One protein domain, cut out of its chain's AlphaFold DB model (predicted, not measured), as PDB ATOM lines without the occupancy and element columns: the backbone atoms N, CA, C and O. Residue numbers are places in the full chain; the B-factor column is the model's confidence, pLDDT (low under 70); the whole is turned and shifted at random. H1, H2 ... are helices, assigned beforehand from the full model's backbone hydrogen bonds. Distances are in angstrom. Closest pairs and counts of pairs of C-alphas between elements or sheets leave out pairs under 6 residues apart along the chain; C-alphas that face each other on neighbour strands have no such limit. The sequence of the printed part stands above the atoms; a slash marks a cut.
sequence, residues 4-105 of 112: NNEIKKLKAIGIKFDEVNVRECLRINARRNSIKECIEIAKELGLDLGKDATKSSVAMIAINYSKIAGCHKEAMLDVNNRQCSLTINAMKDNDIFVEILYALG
ATOM      1  N   ASN A   4      21.882  31.150 -96.054       79.69
ATOM      2  CA  ASN A   4      22.039  31.531 -97.457       79.69
ATOM      3  C   ASN A   4      21.463  30.476 -98.405       79.69
ATOM      4  O   ASN A   4      20.893  30.828 -99.441       79.69
ATOM      5  N   ASN A   5      21.583  29.194 -98.057       84.44
ATOM      6  CA  ASN A   5      20.972  28.116 -98.828       84.44
ATOM      7  C   ASN A   5      19.438  28.170 -98.735       84.44
ATOM      8  O   ASN A   5      18.742  28.028 -99.740       84.44
ATOM      9  N   GLU A   6      18.907  28.487 -97.555       82.31
ATOM     10  CA  GLU A   6      17.461  28.597 -97.345       82.31
ATOM     11  C   GLU A   6      16.860  29.802 -98.082       82.31
ATOM     12  O   GLU A   6      15.850  29.659 -98.768       82.31
ATOM     13  N   ILE A   7      17.534  30.958 -98.078       81.69
ATOM     14  CA  ILE A   7      17.124  32.120 -98.886       81.69
ATOM     15  C   ILE A   7      17.119  31.782-100.386       81.69
ATOM     16  O   ILE A   7      16.211  32.202-101.107       81.69
ATOM     17  N   LYS A   8      18.098  31.010-100.880       83.31
ATOM     18  CA  LYS A   8      18.128  30.565-102.285       83.31
ATOM     19  C   LYS A   8      16.945  29.661-102.625       83.31
ATOM     20  O   LYS A   8      16.324  29.875-103.665       83.31
ATOM     21  N   LYS A   9      16.601  28.705-101.755       84.06
ATOM     22  CA  LYS A   9      15.418  27.845-101.932       84.06
ATOM     23  C   LYS A   9      14.129  28.666-101.985       84.06
ATOM     24  O   LYS A   9      13.307  28.439-102.865       84.06
ATOM     25  N   LEU A  10      13.987  29.660-101.104       82.56
ATOM     26  CA  LEU A  10      12.827  30.558-101.084       82.56
ATOM     27  C   LEU A  10      12.724  31.377-102.383       82.56
ATOM     28  O   LEU A  10      11.656  31.448-102.990       82.56
ATOM     29  N   LYS A  11      13.840  31.928-102.875       80.50
ATOM     30  CA  LYS A  11      13.874  32.621-104.177       80.50
ATOM     31  C   LYS A  11      13.515  31.696-105.344       80.50
ATOM     32  O   LYS A  11      12.809  32.123-106.252       80.50
ATOM     33  N   ALA A  12      13.966  30.440-105.316       83.12
ATOM     34  CA  ALA A  12      13.712  29.461-106.376       83.12
ATOM     35  C   ALA A  12      12.226  29.084-106.515       83.12
ATOM     36  O   ALA A  12      11.779  28.797-107.621       83.12
ATOM     37  N   ILE A  13      11.452  29.143-105.426       81.12
ATOM     38  CA  ILE A  13       9.992  28.941-105.445       81.12
ATOM     39  C   ILE A  13       9.202  30.240-105.698       81.12
ATOM     40  O   ILE A  13       7.985  30.266-105.538       81.12
ATOM     41  N   GLY A  14       9.879  31.327-106.091       70.69
ATOM     42  CA  GLY A  14       9.250  32.583-106.506       70.69
ATOM     43  C   GLY A  14       9.049  33.624-105.401       70.69
ATOM     44  O   GLY A  14       8.438  34.662-105.665       70.69
ATOM     45  N   ILE A  15       9.573  33.406-104.187       71.94
ATOM     46  CA  ILE A  15       9.517  34.415-103.118       71.94
ATOM     47  C   ILE A  15      10.461  35.564-103.473       71.94
ATOM     48  O   ILE A  15      11.685  35.409-103.536       71.94
ATOM     49  N   LYS A  16       9.881  36.742-103.707       74.88
ATOM     50  CA  LYS A  16      10.630  37.958-104.021       74.88
ATOM     51  C   LYS A  16      11.055  38.656-102.732       74.88
ATOM     52  O   LYS A  16      10.212  39.024-101.929       74.88
ATOM     53  N   PHE A  17      12.356  38.877-102.569       72.56
ATOM     54  CA  PHE A  17      12.925  39.731-101.517       72.56
ATOM     55  C   PHE A  17      13.238  41.112-102.099       72.56
ATOM     56  O   PHE A  17      14.384  41.560-102.076       72.56
ATOM     57  N   ASP A  18      12.246  41.722-102.740       79.25
ATOM     58  CA  ASP A  18      12.358  43.072-103.281       79.25
ATOM     59  C   ASP A  18      11.822  44.103-102.281       79.25
ATOM     60  O   ASP A  18      11.201  43.770-101.268       79.25
ATOM     61  N   GLU A  19      12.098  45.377-102.546       79.44
ATOM     62  CA  GLU A  19      11.688  46.476-101.673       79.44
ATOM     63  C   GLU A  19      10.167  46.509-101.453       79.44
ATOM     64  O   GLU A  19       9.708  46.863-100.368       79.44
ATOM     65  N   VAL A  20       9.382  46.095-102.452       82.56
ATOM     66  CA  VAL A  20       7.919  46.030-102.356       82.56
ATOM     67  C   VAL A  20       7.505  44.973-101.334       82.56
ATOM     68  O   VAL A  20       6.714  45.271-100.440       82.56
ATOM     69  N   ASN A  21       8.079  43.771-101.415       81.81
ATOM     70  CA  ASN A  21       7.827  42.700-100.456       81.81
ATOM     71  C   ASN A  21       8.234  43.111 -99.031       81.81
ATOM     72  O   ASN A  21       7.447  42.961 -98.099       81.81
ATOM     73  N   VAL A  22       9.416  43.717 -98.867       82.25
ATOM     74  CA  VAL A  22       9.899  44.181 -97.554       82.25
ATOM     75  C   VAL A  22       8.978  45.250 -96.965       82.25
ATOM     76  O   VAL A  22       8.612  45.160 -95.791       82.25
ATOM     77  N   ARG A  23       8.565  46.245 -97.761       82.38
ATOM     78  CA  ARG A  23       7.621  47.285 -97.321       82.38
ATOM     79  C   ARG A  23       6.290  46.683 -96.877       82.38
ATOM     80  O   ARG A  23       5.756  47.094 -95.849       82.38
ATOM     81  N   GLU A  24       5.779  45.695 -97.606       85.88
ATOM     82  CA  GLU A  24       4.538  45.015 -97.239       85.88
ATOM     83  C   GLU A  24       4.684  44.216 -95.935       85.88
ATOM     84  O   GLU A  24       3.843  44.333 -95.042       85.88
ATOM     85  N   CYS A  25       5.790  43.486 -95.754       84.44
ATOM     86  CA  CYS A  25       6.080  42.798 -94.495       84.44
ATOM     87  C   CYS A  25       6.165  43.768 -93.309       84.44
ATOM     88  O   CYS A  25       5.614  43.485 -92.244       84.44
ATOM     89  N   LEU A  26       6.810  44.925 -93.486       84.19
ATOM     90  CA  LEU A  26       6.876  45.968 -92.459       84.19
ATOM     91  C   LEU A  26       5.486  46.527 -92.131       84.19
ATOM     92  O   LEU A  26       5.164  46.698 -90.955       84.19
ATOM     93  N   ARG A  27       4.645  46.752 -93.147       87.81
ATOM     94  CA  ARG A  27       3.262  47.221 -92.978       87.81
ATOM     95  C   ARG A  27       2.421  46.223 -92.181       87.81
ATOM     96  O   ARG A  27       1.736  46.620 -91.239       87.81
ATOM     97  N   ILE A  28       2.499  44.934 -92.518       88.56
ATOM     98  CA  ILE A  28       1.804  43.857 -91.795       88.56
ATOM     99  C   ILE A  28       2.312  43.763 -90.353       88.56
ATOM    100  O   ILE A  28       1.516  43.648 -89.422       88.56
ATOM    101  N   ASN A  29       3.627  43.847 -90.142       88.38
ATOM    102  CA  ASN A  29       4.209  43.798 -88.805       88.38
ATOM    103  C   ASN A  29       3.752  44.979 -87.931       88.38
ATOM    104  O   ASN A  29       3.352  44.779 -86.787       88.38
ATOM    105  N   ALA A  30       3.740  46.197 -88.484       89.38
ATOM    106  CA  ALA A  30       3.238  47.382 -87.792       89.38
ATOM    107  C   ALA A  30       1.757  47.233 -87.411       89.38
ATOM    108  O   ALA A  30       1.391  47.481 -86.266       89.38
ATOM    109  N   ARG A  31       0.923  46.735 -88.335       91.81
ATOM    110  CA  ARG A  31      -0.494  46.443 -88.072       91.81
ATOM    111  C   ARG A  31      -0.674  45.456 -86.920       91.81
ATOM    112  O   ARG A  31      -1.471  45.706 -86.022       91.81
ATOM    113  N   ARG A  32       0.091  44.360 -86.910       93.25
ATOM    114  CA  ARG A  32       0.054  43.359 -85.829       93.25
ATOM    115  C   ARG A  32       0.458  43.944 -84.479       93.25
ATOM    116  O   ARG A  32      -0.135  43.575 -83.470       93.25
ATOM    117  N   ASN A  33       1.426  44.857 -84.449       94.31
ATOM    118  CA  ASN A  33       1.789  45.564 -83.220       94.31
ATOM    119  C   ASN A  33       0.647  46.464 -82.739       94.31
ATOM    120  O   ASN A  33       0.256  46.360 -81.580       94.31
ATOM    121  N   SER A  34       0.027  47.243 -83.634       96.19
ATOM    122  CA  SER A  34      -1.148  48.052 -83.287       96.19
ATOM    123  C   SER A  34      -2.308  47.204 -82.760       96.19
ATOM    124  O   SER A  34      -2.951  47.597 -81.792       96.19
ATOM    125  N   ILE A  35      -2.556  46.021 -83.336       97.19
ATOM    126  CA  ILE A  35      -3.565  45.077 -82.828       97.19
ATOM    127  C   ILE A  35      -3.233  44.641 -81.398       97.19
ATOM    128  O   ILE A  35      -4.101  44.712 -80.532       97.19
ATOM    129  N   LYS A  36      -1.991  44.212 -81.137       96.69
ATOM    130  CA  LYS A  36      -1.560  43.796 -79.793       96.69
ATOM    131  C   LYS A  36      -1.744  44.918 -78.775       96.69
ATOM    132  O   LYS A  36      -2.327  44.684 -77.724       96.69
ATOM    133  N   GLU A  37      -1.314  46.130 -79.109       97.38
ATOM    134  CA  GLU A  37      -1.469  47.299 -78.238       97.38
ATOM    135  C   GLU A  37      -2.951  47.617 -77.978       97.38
ATOM    136  O   GLU A  37      -3.344  47.844 -76.837       97.38
ATOM    137  N   CYS A  38      -3.811  47.538 -78.998       97.88
ATOM    138  CA  CYS A  38      -5.255  47.729 -78.830       97.88
ATOM    139  C   CYS A  38      -5.910  46.640 -77.964       97.88
ATOM    140  O   CYS A  38      -6.839  46.936 -77.213       97.88
ATOM    141  N   ILE A  39      -5.442  45.391 -78.053       98.25
ATOM    142  CA  ILE A  39      -5.895  44.293 -77.189       98.25
ATOM    143  C   ILE A  39      -5.510  44.572 -75.734       98.25
ATOM    144  O   ILE A  39      -6.356  44.422 -74.854       98.25
ATOM    145  N   GLU A  40      -4.276  45.008 -75.470       98.12
ATOM    146  CA  GLU A  40      -3.854  45.373 -74.111       98.12
ATOM    147  C   GLU A  40      -4.667  46.553 -73.568       98.12
ATOM    148  O   GLU A  40      -5.170  46.480 -72.450       98.12
ATOM    149  N   ILE A  41      -4.935  47.575 -74.386       98.12
ATOM    150  CA  ILE A  41      -5.827  48.683 -74.013       98.12
ATOM    151  C   ILE A  41      -7.226  48.174 -73.635       98.12
ATOM    152  O   ILE A  41      -7.779  48.592 -72.619       98.12
ATOM    153  N   ALA A  42      -7.807  47.261 -74.418       98.19
ATOM    154  CA  ALA A  42      -9.116  46.692 -74.106       98.19
ATOM    155  C   ALA A  42      -9.108  45.921 -72.772       98.19
ATOM    156  O   ALA A  42     -10.053  46.052 -71.993       98.19
ATOM    157  N   LYS A  43      -8.030  45.178 -72.475       97.94
ATOM    158  CA  LYS A  43      -7.847  44.489 -71.186       97.94
ATOM    159  C   LYS A  43      -7.727  45.471 -70.023       97.94
ATOM    160  O   LYS A  43      -8.396  45.285 -69.013       97.94
ATOM    161  N   GLU A  44      -6.918  46.519 -70.169       98.00
ATOM    162  CA  GLU A  44      -6.755  47.568 -69.152       98.00
ATOM    163  C   GLU A  44      -8.080  48.270 -68.826       98.00
ATOM    164  O   GLU A  44      -8.316  48.661 -67.685       98.00
ATOM    165  N   LEU A  45      -8.956  48.405 -69.823       97.88
ATOM    166  CA  LEU A  45     -10.295  48.977 -69.684       97.88
ATOM    167  C   LEU A  45     -11.348  47.975 -69.175       97.88
ATOM    168  O   LEU A  45     -12.508  48.348 -69.008       97.88
ATOM    169  N   GLY A  46     -10.978  46.710 -68.947       97.88
ATOM    170  CA  GLY A  46     -11.900  45.664 -68.498       97.88
ATOM    171  C   GLY A  46     -12.951  45.267 -69.540       97.88
ATOM    172  O   GLY A  46     -14.026  44.791 -69.177       97.88
ATOM    173  N   LEU A  47     -12.676  45.483 -70.830       97.88
ATOM    174  CA  LEU A  47     -13.587  45.105 -71.907       97.88
ATOM    175  C   LEU A  47     -13.519  43.598 -72.181       97.88
ATOM    176  O   LEU A  47     -12.452  42.983 -72.185       97.88
ATOM    177  N   ASP A  48     -14.678  43.004 -72.455       97.06
ATOM    178  CA  ASP A  48     -14.807  41.575 -72.729       97.06
ATOM    179  C   ASP A  48     -14.415  41.251 -74.177       97.06
ATOM    180  O   ASP A  48     -15.222  41.367 -75.103       97.06
ATOM    181  N   LEU A  49     -13.173  40.801 -74.363       96.75
ATOM    182  CA  LEU A  49     -12.637  40.378 -75.660       96.75
ATOM    183  C   LEU A  49     -13.376  39.174 -76.265       96.75
ATOM    184  O   LEU A  49     -13.238  38.947 -77.463       96.75
ATOM    185  N   GLY A  50     -14.205  38.450 -75.505       94.88
ATOM    186  CA  GLY A  50     -15.092  37.410 -76.027       94.88
ATOM    187  C   GLY A  50     -16.212  37.966 -76.914       94.88
ATOM    188  O   GLY A  50     -16.704  37.264 -77.798       94.88
ATOM    189  N   LYS A  51     -16.574  39.246 -76.763       95.88
ATOM    190  CA  LYS A  51     -17.649  39.884 -77.534       95.88
ATOM    191  C   LYS A  51     -17.163  40.418 -78.875       95.88
ATOM    192  O   LYS A  51     -16.207  41.189 -78.953       95.88
ATOM    193  N   ASP A  52     -17.935  40.137 -79.922       95.75
ATOM    194  CA  ASP A  52     -17.709  40.691 -81.263       95.75
ATOM    195  C   ASP A  52     -17.699  42.229 -81.272       95.75
ATOM    196  O   ASP A  52     -16.942  42.829 -82.028       95.75
ATOM    197  N   ALA A  53     -18.475  42.881 -80.399       96.56
ATOM    198  CA  ALA A  53     -18.463  44.339 -80.241       96.56
ATOM    199  C   ALA A  53     -17.083  44.868 -79.812       96.56
ATOM    200  O   ALA A  53     -16.574  45.840 -80.376       96.56
ATOM    201  N   THR A  54     -16.440  44.198 -78.857       97.38
ATOM    202  CA  THR A  54     -15.116  44.585 -78.370       97.38
ATOM    203  C   THR A  54     -14.046  44.274 -79.408       97.38
ATOM    204  O   THR A  54     -13.235  45.144 -79.711       97.38
ATOM    205  N   LYS A  55     -14.096  43.104 -80.056       97.44
ATOM    206  CA  LYS A  55     -13.194  42.765 -81.173       97.44
ATOM    207  C   LYS A  55     -13.318  43.746 -82.346       97.44
ATOM    208  O   LYS A  55     -12.312  44.195 -82.888       97.44
ATOM    209  N   SER A  56     -14.546  44.126 -82.702       97.00
ATOM    210  CA  SER A  56     -14.843  45.144 -83.719       97.00
ATOM    211  C   SER A  56     -14.223  46.491 -83.342       97.00
ATOM    212  O   SER A  56     -13.560  47.127 -84.158       97.00
ATOM    213  N   SER A  57     -14.349  46.893 -82.076       97.19
ATOM    214  CA  SER A  57     -13.758  48.136 -81.568       97.19
ATOM    215  C   SER A  57     -12.235  48.109 -81.636       97.19
ATOM    216  O   SER A  57     -11.638  49.030 -82.189       97.19
ATOM    217  N   VAL A  58     -11.608  47.017 -81.187       97.81
ATOM    218  CA  VAL A  58     -10.161  46.790 -81.324       97.81
ATOM    219  C   VAL A  58      -9.730  46.928 -82.782       97.81
ATOM    220  O   VAL A  58      -8.752  47.619 -83.063       97.81
ATOM    221  N   ALA A  59     -10.480  46.349 -83.719       96.69
ATOM    222  CA  ALA A  59     -10.182  46.444 -85.143       96.69
ATOM    223  C   ALA A  59     -10.262  47.892 -85.662       96.69
ATOM    224  O   ALA A  59      -9.349  48.352 -86.350       96.69
ATOM    225  N   MET A  60     -11.309  48.640 -85.299       95.69
ATOM    226  CA  MET A  60     -11.485  50.042 -85.706       95.69
ATOM    227  C   MET A  60     -10.379  50.955 -85.157       95.69
ATOM    228  O   MET A  60      -9.877  51.817 -85.887       95.69
ATOM    229  N   ILE A  61      -9.974  50.753 -83.898       96.69
ATOM    230  CA  ILE A  61      -8.868  51.491 -83.276       96.69
ATOM    231  C   ILE A  61      -7.537  51.103 -83.928       96.69
ATOM    232  O   ILE A  61      -6.778  51.990 -84.306       96.69
ATOM    233  N   ALA A  62      -7.277  49.814 -84.166       95.75
ATOM    234  CA  ALA A  62      -6.041  49.349 -84.799       95.75
ATOM    235  C   ALA A  62      -5.860  49.903 -86.226       95.75
ATOM    236  O   ALA A  62      -4.757  50.300 -86.596       95.75
ATOM    237  N   ILE A  63      -6.941  50.009 -87.013       93.81
ATOM    238  CA  ILE A  63      -6.924  50.633 -88.352       93.81
ATOM    239  C   ILE A  63      -6.491  52.102 -88.288       93.81
ATOM    240  O   ILE A  63      -5.825  52.602 -89.196       93.81
ATOM    241  N   ASN A  64      -6.883  52.803 -87.226       93.88
ATOM    242  CA  ASN A  64      -6.671  54.239 -87.076       93.88
ATOM    243  C   ASN A  64      -5.578  54.578 -86.061       93.88
ATOM    244  O   ASN A  64      -5.430  55.746 -85.719       93.88
ATOM    245  N   TYR A  65      -4.791  53.593 -85.623       93.88
ATOM    246  CA  TYR A  65      -3.953  53.686 -84.429       93.88
ATOM    247  C   TYR A  65      -3.026  54.906 -84.408       93.88
ATOM    248  O   TYR A  65      -2.949  55.619 -83.410       93.88
ATOM    249  N   SER A  66      -2.365  55.198 -85.531       92.19
ATOM    250  CA  SER A  66      -1.458  56.345 -85.657       92.19
ATOM    251  C   SER A  66      -2.170  57.699 -85.724       92.19
ATOM    252  O   SER A  66      -1.565  58.718 -85.410       92.19
ATOM    253  N   LYS A  67      -3.447  57.734 -86.125       93.25
ATOM    254  CA  LYS A  67      -4.232  58.969 -86.299       93.25
ATOM    255  C   LYS A  67      -4.849  59.483 -84.999       93.25
ATOM    256  O   LYS A  67      -5.273  60.630 -84.954       93.25
ATOM    257  N   ILE A  68      -4.915  58.641 -83.970       92.19
ATOM    258  CA  ILE A  68      -5.550  58.930 -82.674       92.19
ATOM    259  C   ILE A  68      -4.538  58.871 -81.519       92.19
ATOM    260  O   ILE A  68      -4.869  58.509 -80.390       92.19
ATOM    261  N   ALA A  69      -3.273  59.183 -81.812       90.25
ATOM    262  CA  ALA A  69      -2.204  59.154 -80.825       90.25
ATOM    263  C   ALA A  69      -2.537  60.048 -79.618       90.25
ATOM    264  O   ALA A  69      -2.828  61.232 -79.775       90.25
ATOM    265  N   GLY A  70      -2.474  59.469 -78.416       91.44
ATOM    266  CA  GLY A  70      -2.740  60.173 -77.159       91.44
ATOM    267  C   GLY A  70      -4.184  60.088 -76.653       91.44
ATOM    268  O   GLY A  70      -4.429  60.549 -75.544       91.44
ATOM    269  N   CYS A  71      -5.115  59.485 -77.402       95.56
ATOM    270  CA  CYS A  71      -6.506  59.292 -76.962       95.56
ATOM    271  C   CYS A  71      -7.047  57.873 -77.213       95.56
ATOM    272  O   CYS A  71      -8.253  57.662 -77.364       95.56
ATOM    273  N   HIS A  72      -6.162  56.873 -77.300       96.50
ATOM    274  CA  HIS A  72      -6.551  55.505 -77.659       96.50
ATOM    275  C   HIS A  72      -7.557  54.881 -76.688       96.50
ATOM    276  O   HIS A  72      -8.442  54.147 -77.126       96.50
ATOM    277  N   LYS A  73      -7.436  55.165 -75.385       97.44
ATOM    278  CA  LYS A  73      -8.324  54.613 -74.352       97.44
ATOM    279  C   LYS A  73      -9.726  55.201 -74.453       97.44
ATOM    280  O   LYS A  73     -10.704  54.456 -74.478       97.44
ATOM    281  N   GLU A  74      -9.816  56.522 -74.565       97.31
ATOM    282  CA  GLU A  74     -11.070  57.253 -74.730       97.31
ATOM    283  C   GLU A  74     -11.773  56.814 -76.016       97.31
ATOM    284  O   GLU A  74     -12.950  56.459 -75.991       97.31
ATOM    285  N   ALA A  75     -11.029  56.737 -77.123       97.00
ATOM    286  CA  ALA A  75     -11.556  56.270 -78.397       97.00
ATOM    287  C   ALA A  75     -12.046  54.814 -78.325       97.00
ATOM    288  O   ALA A  75     -13.107  54.505 -78.867       97.00
ATOM    289  N   MET A  76     -11.316  53.920 -77.645       97.69
ATOM    290  CA  MET A  76     -11.728  52.524 -77.461       97.69
ATOM    291  C   MET A  76     -13.067  52.423 -76.726       97.69
ATOM    292  O   MET A  76     -13.956  51.698 -77.176       97.69
ATOM    293  N   LEU A  77     -13.231  53.158 -75.621       97.50
ATOM    294  CA  LEU A  77     -14.485  53.186 -74.864       97.50
ATOM    295  C   LEU A  77     -15.634  53.745 -75.705       97.50
ATOM    296  O   LEU A  77     -16.698  53.129 -75.775       97.50
ATOM    297  N   ASP A  78     -15.414  54.876 -76.377       96.69
ATOM    298  CA  ASP A  78     -16.430  55.526 -77.205       96.69
ATOM    299  C   ASP A  78     -16.897  54.629 -78.348       96.69
ATOM    300  O   ASP A  78     -18.100  54.483 -78.575       96.69
ATOM    301  N   VAL A  79     -15.957  53.999 -79.053       96.25
ATOM    302  CA  VAL A  79     -16.271  53.085 -80.152       96.25
ATOM    303  C   VAL A  79     -17.003  51.853 -79.625       96.25
ATOM    304  O   VAL A  79     -18.036  51.491 -80.187       96.25
ATOM    305  N   ASN A  80     -16.539  51.246 -78.528       96.88
ATOM    306  CA  ASN A  80     -17.171  50.063 -77.942       96.88
ATOM    307  C   ASN A  80     -18.607  50.330 -77.474       96.88
ATOM    308  O   ASN A  80     -19.492  49.509 -77.714       96.88
ATOM    309  N   ASN A  81     -18.863  51.499 -76.886       95.81
ATOM    310  CA  ASN A  81     -20.193  51.891 -76.418       95.81
ATOM    311  C   ASN A  81     -21.168  52.236 -77.556       95.81
ATOM    312  O   ASN A  81     -22.378  52.248 -77.340       95.81
ATOM    313  N   ARG A  82     -20.660  52.519 -78.760       94.94
ATOM    314  CA  ARG A  82     -21.458  52.917 -79.932       94.94
ATOM    315  C   ARG A  82     -21.559  51.828 -81.001       94.94
ATOM    316  O   ARG A  82     -22.083  52.095 -82.082       94.94
ATOM    317  N   GLN A  83     -21.061  50.621 -80.727       92.62
ATOM    318  CA  GLN A  83     -21.152  49.510 -81.671       92.62
ATOM    319  C   GLN A  83     -22.608  49.211 -82.034       92.62
ATOM    320  O   GLN A  83     -23.493  49.170 -81.180       92.62
ATOM    321  N   CYS A  84     -22.841  48.935 -83.313       94.19
ATOM    322  CA  CYS A  84     -24.115  48.441 -83.807       94.19
ATOM    323  C   CYS A  84     -23.892  47.209 -84.687       94.19
ATOM    324  O   CYS A  84     -22.773  46.889 -85.089       94.19
ATOM    325  N   SER A  85     -24.964  46.489 -85.010       94.94
ATOM    326  CA  SER A  85     -24.852  45.249 -85.787       94.94
ATOM    327  C   SER A  85     -24.212  45.473 -87.159       94.94
ATOM    328  O   SER A  85     -23.456  44.624 -87.623       94.94
ATOM    329  N   LEU A  86     -24.460  46.631 -87.786       93.75
ATOM    330  CA  LEU A  86     -23.860  46.976 -89.072       93.75
ATOM    331  C   LEU A  86     -22.338  47.148 -88.964       93.75
ATOM    332  O   LEU A  86     -21.617  46.602 -89.795       93.75
ATOM    333  N   THR A  87     -21.843  47.859 -87.943       92.94
ATOM    334  CA  THR A  87     -20.396  48.062 -87.756       92.94
ATOM    335  C   THR A  87     -19.694  46.758 -87.412       92.94
ATOM    336  O   THR A  87     -18.654  46.461 -87.990       92.94
ATOM    337  N   ILE A  88     -20.289  45.948 -86.532       95.50
ATOM    338  CA  ILE A  88     -19.744  44.641 -86.155       95.50
ATOM    339  C   ILE A  88     -19.635  43.732 -87.381       95.50
ATOM    340  O   ILE A  88     -18.565  43.188 -87.639       95.50
ATOM    341  N   ASN A  89     -20.712  43.592 -88.159       94.44
ATOM    342  CA  ASN A  89     -20.713  42.716 -89.331       94.44
ATOM    343  C   ASN A  89     -19.709  43.185 -90.390       94.44
ATOM    344  O   ASN A  89     -18.932  42.373 -90.879       94.44
ATOM    345  N   ALA A  90     -19.655  44.492 -90.670       92.19
ATOM    346  CA  ALA A  90     -18.672  45.049 -91.597       92.19
ATOM    347  C   ALA A  90     -17.225  44.794 -91.140       92.19
ATOM    348  O   ALA A  90     -16.347  44.561 -91.969       92.19
ATOM    349  N   MET A  91     -16.965  44.814 -89.828       93.94
ATOM    350  CA  MET A  91     -15.642  44.499 -89.297       93.94
ATOM    351  C   MET A  91     -15.301  43.012 -89.386       93.94
ATOM    352  O   MET A  91     -14.146  42.699 -89.651       93.94
ATOM    353  N   LYS A  92     -16.260  42.096 -89.213       91.62
ATOM    354  CA  LYS A  92     -16.009  40.643 -89.296       91.62
ATOM    355  C   LYS A  92     -15.524  40.186 -90.672       91.62
ATOM    356  O   LYS A  92     -14.773  39.218 -90.745       91.62
ATOM    357  N   ASP A  93     -15.898  40.909 -91.723       88.31
ATOM    358  CA  ASP A  93     -15.441  40.654 -93.092       88.31
ATOM    359  C   ASP A  93     -14.041  41.237 -93.378       88.31
ATOM    360  O   ASP A  93     -13.496  41.055 -94.466       88.31
ATOM    361  N   ASN A  94     -13.438  41.948 -92.418       89.75
ATOM    362  CA  ASN A  94     -12.119  42.556 -92.558       89.75
ATOM    363  C   ASN A  94     -11.006  41.621 -92.057       89.75
ATOM    364  O   ASN A  94     -11.084  41.081 -90.951       89.75
ATOM    365  N   ASP A  95      -9.900  41.534 -92.803       91.12
ATOM    366  CA  ASP A  95      -8.713  40.749 -92.428       91.12
ATOM    367  C   ASP A  95      -8.167  41.084 -91.030       91.12
ATOM    368  O   ASP A  95      -7.603  40.227 -90.354       91.12
ATOM    369  N   ILE A  96      -8.336  42.323 -90.562       92.75
ATOM    370  CA  ILE A  96      -7.890  42.748 -89.228       92.75
ATOM    371  C   ILE A  96      -8.679  42.046 -88.129       92.75
ATOM    372  O   ILE A  96      -8.104  41.685 -87.105       92.75
ATOM    373  N   PHE A  97      -9.975  41.815 -88.335       94.31
ATOM    374  CA  PHE A  97     -10.784  41.074 -87.374       94.31
ATOM    375  C   PHE A  97     -10.309  39.626 -87.285       94.31
ATOM    376  O   PHE A  97     -10.158  39.091 -86.190       94.31
ATOM    377  N   VAL A  98      -9.971  39.019 -88.422       92.44
ATOM    378  CA  VAL A  98      -9.366  37.685 -88.466       92.44
ATOM    379  C   VAL A  98      -8.016  37.667 -87.738       92.44
ATOM    380  O   VAL A  98      -7.776  36.776 -86.925       92.44
ATOM    381  N   GLU A  99      -7.151  38.664 -87.948       93.44
ATOM    382  CA  GLU A  99      -5.885  38.781 -87.208       93.44
ATOM    383  C   GLU A  99      -6.091  38.924 -85.693       93.44
ATOM    384  O   GLU A  99      -5.313  38.365 -84.920       93.44
ATOM    385  N   ILE A 100      -7.150  39.615 -85.260       95.69
ATOM    386  CA  ILE A 100      -7.535  39.689 -83.845       95.69
ATOM    387  C   ILE A 100      -7.943  38.309 -83.328       95.69
ATOM    388  O   ILE A 100      -7.474  37.910 -82.266       95.69
ATOM    389  N   LEU A 101      -8.745  37.544 -84.076       94.56
ATOM    390  CA  LEU A 101      -9.107  36.176 -83.684       94.56
ATOM    391  C   LEU A 101      -7.870  35.283 -83.532       94.56
ATOM    392  O   LEU A 101      -7.774  34.546 -82.554       94.56
ATOM    393  N   TYR A 102      -6.895  35.376 -84.442       92.81
ATOM    394  CA  TYR A 102      -5.620  34.662 -84.298       92.81
ATOM    395  C   TYR A 102      -4.847  35.116 -83.057       92.81
ATOM    396  O   TYR A 102      -4.346  34.279 -82.311       92.81
ATOM    397  N   ALA A 103      -4.767  36.427 -82.810       92.94
ATOM    398  CA  ALA A 103      -4.077  36.972 -81.642       92.94
ATOM    399  C   ALA A 103      -4.720  36.538 -80.312       92.94
ATOM    400  O   ALA A 103      -4.015  36.410 -79.312       92.94
ATOM    401  N   LEU A 104      -6.031  36.291 -80.308       93.38
ATOM    402  CA  LEU A 104      -6.789  35.803 -79.152       93.38
ATOM    403  C   LEU A 104      -6.838  34.267 -79.054       93.38
ATOM    404  O   LEU A 104      -7.362  33.745 -78.074       93.38
ATOM    405  N   GLY A 105      -6.298  33.535 -80.034       90.50
ATOM    406  CA  GLY A 105      -6.371  32.070 -80.082       90.50
ATOM    407  C   GLY A 105      -7.762  31.520 -80.423       90.50
ATOM    408  O   GLY A 105      -8.039  30.351 -80.176       90.50
TER     409      GLY A 105
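AT A GLANCE: This is residues 4 to 105 of the 112 residues of an uncharacterized protein of Photobacterium proteolyticum (UniProt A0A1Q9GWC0). A long helix, H2, runs like a shaft out of a head of short helices. Its residues 31 to 42 pack on H3, which is in the middle of the head with H5, H6 and H7 round it, while its residues 19 to 29 stick out as an arm with the small helix H1 beyond the far end, touching no other helix. The printed part has 102 residues with seven named helices, H1 to H7 in order along the chain, and no named strand: the class is all helix, with helix packing mostly crossed. The whole is loose, with a radius of gyration of the C-alphas of 16.7 A, and elongated, spanning 52 by 27 by 21 A.

HOW THE PARTS SIT: Start at H1, residues 4 to 12, which is apart from H2, residues 19 to 44. Further along H2, residues 31 to 42 touch H3, residues 52 to 63, at a steep tilt of 46 degrees, opposite ways; the closest C-alphas are those of Ser 34 and Ala 62, 5.3 A apart. H3 is the hub, touching four helices. H4, residues 65 to 68, meets H3 only through their link, and is close to but not clearly touching H2. H5, residues 72 to 81, touches H3, closest at the C-alphas of Ser 57 and Asn 80, 5.3 A, at a tilt of 37 degrees, only just steep, opposite ways. H6, residues 85 to 92, touches H3, closest at the C-alphas of Ser 56 and Ile 88, 5.5 A, at a steep tilt of 61 degrees, the same way. H7, residues 95 to 103, touches H3, closest at the C-alphas of Ala 59 and Phe 97, 5.8 A, and only just touches residues 32 to 36 of H2, with 3 pairs of C-alphas within 8 A, closest at Ile 35 and Ile 100, 6.8 A. In H1, H2, H3, H5, H6 and H7 every O i to N i+4 pair is within hydrogen-bond range; H4 is too short for such a pair.

IN THESE COORDINATES: Find C-alpha 4 at (22.039, 31.531, -97.457), where H1 begins. H2 runs 37.4 A from C-alpha 19 at (11.688, 46.476, -101.673) to C-alpha 44 at (-6.755, 47.568, -69.152). H3 is 16.3 A long and H5 14.2 A; H4 and H6 are shorter. H7 ends at C-alpha 103, (-4.077, 36.972, -81.642).

THE WHOLE: The C-alphas farthest apart, those of Asn 5 and Arg 82, are 52.7 A apart. The printed part has no cut and no long link. Its mean pLDDT is 91.6, and no printed residue is under 70.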